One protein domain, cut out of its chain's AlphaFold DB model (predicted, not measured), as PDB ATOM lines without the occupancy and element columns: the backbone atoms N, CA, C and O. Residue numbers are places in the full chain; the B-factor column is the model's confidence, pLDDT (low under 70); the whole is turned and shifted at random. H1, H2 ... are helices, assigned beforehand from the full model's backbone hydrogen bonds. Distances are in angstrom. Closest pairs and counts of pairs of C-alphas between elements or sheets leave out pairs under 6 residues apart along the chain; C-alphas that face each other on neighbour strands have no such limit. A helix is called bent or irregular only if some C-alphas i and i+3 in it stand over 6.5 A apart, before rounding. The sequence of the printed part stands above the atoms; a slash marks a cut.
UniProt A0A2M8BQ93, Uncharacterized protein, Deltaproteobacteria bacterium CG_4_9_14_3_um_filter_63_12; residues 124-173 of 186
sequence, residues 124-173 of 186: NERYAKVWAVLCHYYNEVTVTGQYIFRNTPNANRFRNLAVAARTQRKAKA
ATOM      1  N   ASN A 124      59.324  -6.092 100.991       72.50
ATOM      2  CA  ASN A 124      58.253  -6.268 100.013       72.50
ATOM      3  C   ASN A 124      58.771  -6.187  98.573       72.50
ATOM      4  O   ASN A 124      58.366  -6.985  97.725       72.50
ATOM      5  N   GLU A 125      59.704  -5.278  98.296       79.75
ATOM      6  CA  GLU A 125      60.349  -5.177  96.989       79.75
ATOM      7  C   GLU A 125      61.162  -6.440  96.662       79.75
ATOM      8  O   GLU A 125      61.036  -7.000  95.570       79.75
ATOM      9  N   ARG A 126      61.971  -6.936  97.608       81.31
ATOM     10  CA  ARG A 126      62.737  -8.183  97.437       81.31
ATOM     11  C   ARG A 126      61.817  -9.381  97.231       81.31
ATOM     12  O   ARG A 126      62.047 -10.168  96.315       81.31
ATOM     13  N   TYR A 127      60.763  -9.491  98.032       81.44
ATOM     14  CA  TYR A 127      59.750 -10.530  97.896       81.44
ATOM     15  C   TYR A 127      59.101 -10.497  96.508       81.44
ATOM     16  O   TYR A 127      59.026 -11.529  95.840       81.44
ATOM     17  N   ALA A 128      58.698  -9.316  96.031       78.75
ATOM     18  CA  ALA A 128      58.111  -9.151  94.704       78.75
ATOM     19  C   ALA A 128      59.079  -9.581  93.588       78.75
ATOM     20  O   ALA A 128      58.660 -10.259  92.649       78.75
ATOM     21  N   LYS A 129      60.373  -9.253  93.712       88.88
ATOM     22  CA  LYS A 129      61.418  -9.685  92.767       88.88
ATOM     23  C   LYS A 129      61.583 -11.205  92.758       88.88
ATOM     24  O   LYS A 129      61.535 -11.808  91.689       88.88
ATOM     25  N   VAL A 130      61.720 -11.838  93.926       93.06
ATOM     26  CA  VAL A 130      61.843 -13.304  94.041       93.06
ATOM     27  C   VAL A 130      60.606 -14.002  93.476       93.06
ATOM     28  O   VAL A 130      60.730 -14.954  92.706       93.06
ATOM     29  N   TRP A 131      59.413 -13.501  93.796       87.19
ATOM     30  CA  TRP A 131      58.157 -14.030  93.273       87.19
ATOM     31  C   TRP A 131      58.069 -13.932  91.746       87.19
ATOM     32  O   TRP A 131      57.649 -14.887  91.092       87.19
ATOM     33  N   ALA A 132      58.487 -12.805  91.165       86.62
ATOM     34  CA  ALA A 132      58.512 -12.623  89.717       86.62
ATOM     35  C   ALA A 132      59.466 -13.617  89.034       86.62
ATOM     36  O   ALA A 132      59.079 -14.254  88.055       86.62
ATOM     37  N   VAL A 133      60.670 -13.803  89.585       92.62
ATOM     38  CA  VAL A 133      61.655 -14.776  89.085       92.62
ATOM     39  C   VAL A 133      61.110 -16.203  89.169       92.62
ATOM     40  O   VAL A 133      61.181 -16.949  88.194       92.62
ATOM     41  N   LEU A 134      60.498 -16.574  90.294       90.88
ATOM     42  CA  LEU A 134      59.866 -17.883  90.463       90.88
ATOM     43  C   LEU A 134      58.756 -18.116  89.430       90.88
ATOM     44  O   LEU A 134      58.706 -19.173  88.802       90.88
ATOM     45  N   CYS A 135      57.877 -17.131  89.230       88.62
ATOM     46  CA  CYS A 135      56.811 -17.221  88.234       88.62
ATOM     47  C   CYS A 135      57.362 -17.367  86.814       88.62
ATOM     48  O   CYS A 135      56.785 -18.111  86.023       88.62
ATOM     49  N   HIS A 136      58.455 -16.669  86.500       90.75
ATOM     50  CA  HIS A 136      59.101 -16.736  85.196       90.75
ATOM     51  C   HIS A 136      59.592 -18.157  84.891       90.75
ATOM     52  O   HIS A 136      59.139 -18.751  83.917       90.75
ATOM     53  N   TYR A 137      60.412 -18.744  85.769       91.12
ATOM     54  CA  TYR A 137      60.937 -20.100  85.560       91.12
ATOM     55  C   TYR A 137      59.855 -21.180  85.637       91.12
ATOM     56  O   TYR A 137      59.844 -22.123  84.849       91.12
ATOM     57  N   TYR A 138      58.881 -21.040  86.539       91.88
ATOM     58  CA  TYR A 138      57.783 -22.005  86.621       91.88
ATOM     59  C   TYR A 138      56.893 -21.990  85.369       91.88
ATOM     60  O   TYR A 138      56.219 -22.980  85.067       91.88
ATOM     61  N   ASN A 139      56.876 -20.893  84.609       91.38
ATOM     62  CA  ASN A 139      56.116 -20.838  83.369       91.38
ATOM     63  C   ASN A 139      56.631 -21.858  82.335       91.38
ATOM     64  O   ASN A 139      55.824 -22.455  81.629       91.38
ATOM     65  N   GLU A 140      57.933 -22.140  82.300       91.44
ATOM     66  CA  GLU A 140      58.498 -23.176  81.422       91.44
ATOM     67  C   GLU A 140      58.001 -24.576  81.805       91.44
ATOM     68  O   GLU A 140      57.580 -25.360  80.949       91.44
ATOM     69  N   VAL A 141      57.951 -24.863  83.111       90.12
ATOM     70  CA  VAL A 141      57.384 -26.108  83.657       90.12
ATOM     71  C   VAL A 141      55.892 -26.207  83.338       90.12
ATOM     72  O   VAL A 141      55.397 -27.281  83.001       90.12
ATOM     73  N   THR A 142      55.180 -25.082  83.399       90.25
ATOM     74  CA  THR A 142      53.752 -24.987  83.072       90.25
ATOM     75  C   THR A 142      53.507 -25.371  81.615       90.25
ATOM     76  O   THR A 142      52.709 -26.266  81.347       90.25
ATOM     77  N   VAL A 143      54.222 -24.739  80.678       89.31
ATOM     78  CA  VAL A 143      54.099 -25.014  79.236       89.31
ATOM     79  C   VAL A 143      54.455 -26.469  78.930       89.31
ATOM     80  O   VAL A 143      53.704 -27.161  78.243       89.31
ATOM     81  N   THR A 144      55.556 -26.964  79.495       90.75
ATOM     82  CA  THR A 144      56.027 -28.339  79.272       90.75
ATOM     83  C   THR A 144      55.050 -29.371  79.834       90.75
ATOM     84  O   THR A 144      54.678 -30.320  79.143       90.75
ATOM     85  N   GLY A 145      54.574 -29.174  81.065       87.75
ATOM     86  CA  GLY A 145      53.606 -30.061  81.706       87.75
ATOM     87  C   GLY A 145      52.273 -30.092  80.960       87.75
ATOM     88  O   GLY A 145      51.728 -31.166  80.715       87.75
ATOM     89  N   GLN A 146      51.771 -28.937  80.522       87.62
ATOM     90  CA  GLN A 146      50.552 -28.868  79.714       87.62
ATOM     91  C   GLN A 146      50.716 -29.563  78.361       87.62
ATOM     92  O   GLN A 146      49.800 -30.258  77.926       87.62
ATOM     93  N   TYR A 147      51.878 -29.429  77.721       88.06
ATOM     94  CA  TYR A 147      52.159 -30.089  76.450       88.06
ATOM     95  C   TYR A 147      52.222 -31.619  76.586       88.06
ATOM     96  O   TYR A 147      51.569 -32.325  75.818       88.06
ATOM     97  N   ILE A 148      52.949 -32.139  77.584       91.12
ATOM     98  CA  ILE A 148      53.086 -33.587  77.829       91.12
ATOM     99  C   ILE A 148      51.734 -34.208  78.196       91.12
ATOM    100  O   ILE A 148      51.346 -35.242  77.655       91.12
ATOM    101  N   PHE A 149      50.987 -33.562  79.093       86.50
ATOM    102  CA  PHE A 149      49.736 -34.094  79.629       86.50
ATOM    103  C   PHE A 149      48.495 -33.661  78.843       86.50
ATOM    104  O   PHE A 149      47.386 -33.887  79.324       86.50
ATOM    105  N   ARG A 150      48.647 -33.102  77.634       82.44
ATOM    106  CA  ARG A 150      47.560 -32.500  76.832       82.44
ATOM    107  C   ARG A 150      46.335 -33.393  76.609       82.44
ATOM    108  O   ARG A 150      45.225 -32.886  76.529       82.44
ATOM    109  N   ASN A 151      46.530 -34.710  76.560       82.94
ATOM    110  CA  ASN A 151      45.464 -35.697  76.342       82.94
ATOM    111  C   ASN A 151      44.998 -36.376  77.643       82.94
ATOM    112  O   ASN A 151      44.292 -37.379  77.604       82.94
ATOM    113  N   THR A 152      45.418 -35.866  78.803       81.00
ATOM    114  CA  THR A 152      45.094 -36.430  80.117       81.00
ATOM    115  C   THR A 152      44.525 -35.357  81.044       81.00
ATOM    116  O   THR A 152      44.906 -34.188  80.955       81.00
ATOM    117  N   PRO A 153      43.678 -35.730  82.019       76.38
ATOM    118  CA  PRO A 153      43.133 -34.775  82.987       76.38
ATOM    119  C   PRO A 153      44.209 -34.111  83.873       76.38
ATOM    120  O   PRO A 153      43.943 -33.106  84.534       76.38
ATOM    121  N   ASN A 154      45.445 -34.627  83.869       77.31
ATOM    122  CA  ASN A 154      46.551 -34.141  84.692       77.31
ATOM    123  C   ASN A 154      47.177 -32.823  84.207       77.31
ATOM    124  O   ASN A 154      47.903 -32.201  84.983       77.31
ATOM    125  N   ALA A 155      46.868 -32.340  82.996       74.06
ATOM    126  CA  ALA A 155      47.364 -31.049  82.499       74.06
ATOM    127  C   ALA A 155      47.003 -29.875  83.432       74.06
ATOM    128  O   ALA A 155      47.774 -28.932  83.597       74.06
ATOM    129  N   ASN A 156      45.866 -29.975  84.128       76.38
ATOM    130  CA  ASN A 156      45.396 -28.981  85.092       76.38
ATOM    131  C   ASN A 156      46.261 -28.851  86.357       76.38
ATOM    132  O   ASN A 156      46.088 -27.881  87.095       76.38
ATOM    133  N   ARG A 157      47.172 -29.796  86.628       80.00
ATOM    134  CA  ARG A 157      48.104 -29.713  87.766       80.00
ATOM    135  C   ARG A 157      49.207 -28.678  87.531       80.00
ATOM    136  O   ARG A 157      49.718 -28.108  88.487       80.00
ATOM    137  N   PHE A 158      49.523 -28.396  86.269       81.00
ATOM    138  CA  PHE A 158      50.548 -27.445  85.854       81.00
ATOM    139  C   PHE A 158      49.878 -26.137  85.424       81.00
ATOM    140  O   PHE A 158      49.774 -25.827  84.238       81.00
ATOM    141  N   ARG A 159      49.337 -25.390  86.393       80.50
ATOM    142  CA  ARG A 159      48.749 -24.058  86.170       80.50
ATOM    143  C   ARG A 159      49.758 -22.975  86.511       80.50
ATOM    144  O   ARG A 159      50.513 -23.107  87.465       80.50
ATOM    145  N   ASN A 160      49.703 -21.869  85.775       85.38
ATOM    146  CA  ASN A 160      50.566 -20.720  86.023       85.38
ATOM    147  C   ASN A 160      50.411 -20.216  87.477       85.38
ATOM    148  O   ASN A 160      49.296 -19.921  87.923       85.38
ATOM    149  N   LEU A 161      51.533 -20.092  88.198       84.25
ATOM    150  CA  LEU A 161      51.549 -19.717  89.618       84.25
ATOM    151  C   LEU A 161      50.925 -18.348  89.885       84.25
ATOM    152  O   LEU A 161      50.221 -18.184  90.879       84.25
ATOM    153  N   ALA A 162      51.121 -17.373  88.998       81.25
ATOM    154  CA  ALA A 162      50.544 -16.044  89.167       81.25
ATOM    155  C   ALA A 162      49.009 -16.079  89.076       81.25
ATOM    156  O   ALA A 162      48.319 -15.367  89.810       81.25
ATOM    157  N   VAL A 163      48.464 -16.934  88.207       81.44
ATOM    158  CA  VAL A 163      47.016 -17.156  88.091       81.44
ATOM    159  C   VAL A 163      46.496 -17.907  89.316       81.44
ATOM    160  O   VAL A 163      45.520 -17.470  89.919       81.44
ATOM    161  N   ALA A 164      47.173 -18.978  89.742       81.56
ATOM    162  CA  ALA A 164      46.793 -19.750  90.926       81.56
ATOM    163  C   ALA A 164      46.774 -18.891  92.205       81.56
ATOM    164  O   ALA A 164      45.790 -18.907  92.948       81.56
ATOM    165  N   ALA A 165      47.807 -18.069  92.415       77.50
ATOM    166  CA  ALA A 165      47.908 -17.162  93.557       77.50
ATOM    167  C   ALA A 165      46.796 -16.096  93.564       77.50
ATOM    168  O   ALA A 165      46.216 -15.797  94.612       77.50
ATOM    169  N   ARG A 166      46.441 -15.536  92.397       76.88
ATOM    170  CA  ARG A 166      45.318 -14.588  92.272       76.88
ATOM    171  C   ARG A 166      43.974 -15.249  92.557       76.88
ATOM    172  O   ARG A 166      43.148 -14.647  93.240       76.88
ATOM    173  N   THR A 167      43.760 -16.469  92.072       73.50
ATOM    174  CA  THR A 167      42.529 -17.229  92.322       73.50
ATOM    175  C   THR A 167      42.374 -17.565  93.801       73.50
ATOM    176  O   THR A 167      41.282 -17.407  94.329       73.50
ATOM    177  N   GLN A 168      43.454 -17.918  94.506       71.00
ATOM    178  CA  GLN A 168      43.412 -18.109  95.961       71.00
ATOM    179  C   GLN A 168      43.103 -16.816  96.722       71.00
ATOM    180  O   GLN A 168      42.283 -16.831  97.636       71.00
ATOM    181  N   ARG A 169      43.704 -15.680  96.339       67.88
ATOM    182  CA  ARG A 169      43.370 -14.376  96.941       67.88
ATOM    183  C   ARG A 169      41.902 -14.009  96.730       67.88
ATOM    184  O   ARG A 169      41.259 -13.562  97.672       67.88
ATOM    185  N   LYS A 170      41.370 -14.232  95.526       66.94
ATOM    186  CA  LYS A 170      39.945 -14.034  95.230       66.94
ATOM    187  C   LYS A 170      39.066 -15.009  96.006       66.94
ATOM    188  O   LYS A 170      38.103 -14.564  96.597       66.94
ATOM    189  N   ALA A 171      39.416 -16.291  96.086       66.19
ATOM    190  CA  ALA A 171      38.673 -17.274  96.873       66.19
ATOM    191  C   ALA A 171      38.663 -16.923  98.368       66.19
ATOM    192  O   ALA A 171      37.629 -17.033  99.003       66.19
ATOM    193  N   LYS A 172      39.767 -16.409  98.921       56.56
ATOM    194  CA  LYS A 172      39.818 -15.915 100.306       56.56
ATOM    195  C   LYS A 172      38.992 -14.640 100.520       56.56
ATOM    196  O   LYS A 172      38.501 -14.425 101.618       56.56
ATOM    197  N   ALA A 173      38.861 -13.799  99.496       62.72
ATOM    198  CA  ALA A 173      38.028 -12.597  99.540       62.72
ATOM    199  C   ALA A 173      36.537 -12.880  99.279       62.72
ATOM    200  O   ALA A 173      35.692 -12.104  99.710       62.72
TER     201      ALA A 173
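This is residues 124 to 173 of the 186 residues of an uncharacterized protein of Deltaproteobacteria bacterium CG_4_9_14_3_um_filter_63_12 (UniProt A0A2M8BQ93). Starting from the first printed residue, look for one long helix, H1, slightly kinked, which makes the longest axis; after it the chain folds back through the short helix H2, and H3 then starts beside the middle of H1 and runs off at a steep angle. Two stretches stick out from the body: residues 124 to 130 of H1 and residues 164 to 173 of H3. The printed part has 50 residues with three named helices in the order H1, H2, H3, and no named strand; its class is all helix. It is loose, with a radius of gyration of the C-alphas of 12.8 A, and only just flat, with spans of 40 by 26 by 8 A.

Find C-alpha 124 at (58.253, -6.268, 100.013); there H1 begins, and it holds residues 124 to 148, 35.6 A from first to last C-alpha. Look near residue 138 for a kink of 26 degrees in it. Next come residues 153 to 157, which are H2, from C-alpha 153 at (43.133, -34.775, 82.987). H2 is irregular, but only just: C-alphas 153 and 156 are 6.6 A apart. Then find H3, residues 161 to 173, which runs 18.2 A to C-alpha 173 at (38.028, -12.597, 99.540).

Begin with H1 and look at its residues 145 to 148, with which alone it touches H2. These two touch only at the corner by their link, and their closest C-alphas are those of Gln 146 and Ala 155, 4.8 A apart. Now look at residues 135 to 139 of H1, with which alone it touches H3, and at residues 161 to 162, with which alone H3 touches H1. The closest C-alphas of this pair are those of Cys 135 and Leu 161, 6.0 A apart. H1 and H3 stand at a steep tilt of 67 degrees and run opposite ways. H2 and H3 are apart. In the backbone, every O i to N i+4 pair of H3 is within hydrogen-bond range, against 19 of 21 in H1 and 0 of 1 in H2, where 1 of 2 O i to N i+3 pairs is within range.

The two C-alphas farthest apart are those of Asn 124 and Asn 151, at 39.9 A. Without the stretches that stand free, the body has 33 residues and spans 30 by 14 by 8 A. The printed part has no cut, and the links from H1 to H2 and from H2 to H3 are tight. In the B-factor column you will find a mean pLDDT of 82.1 for the printed part, with residues 169 to 173 under 70.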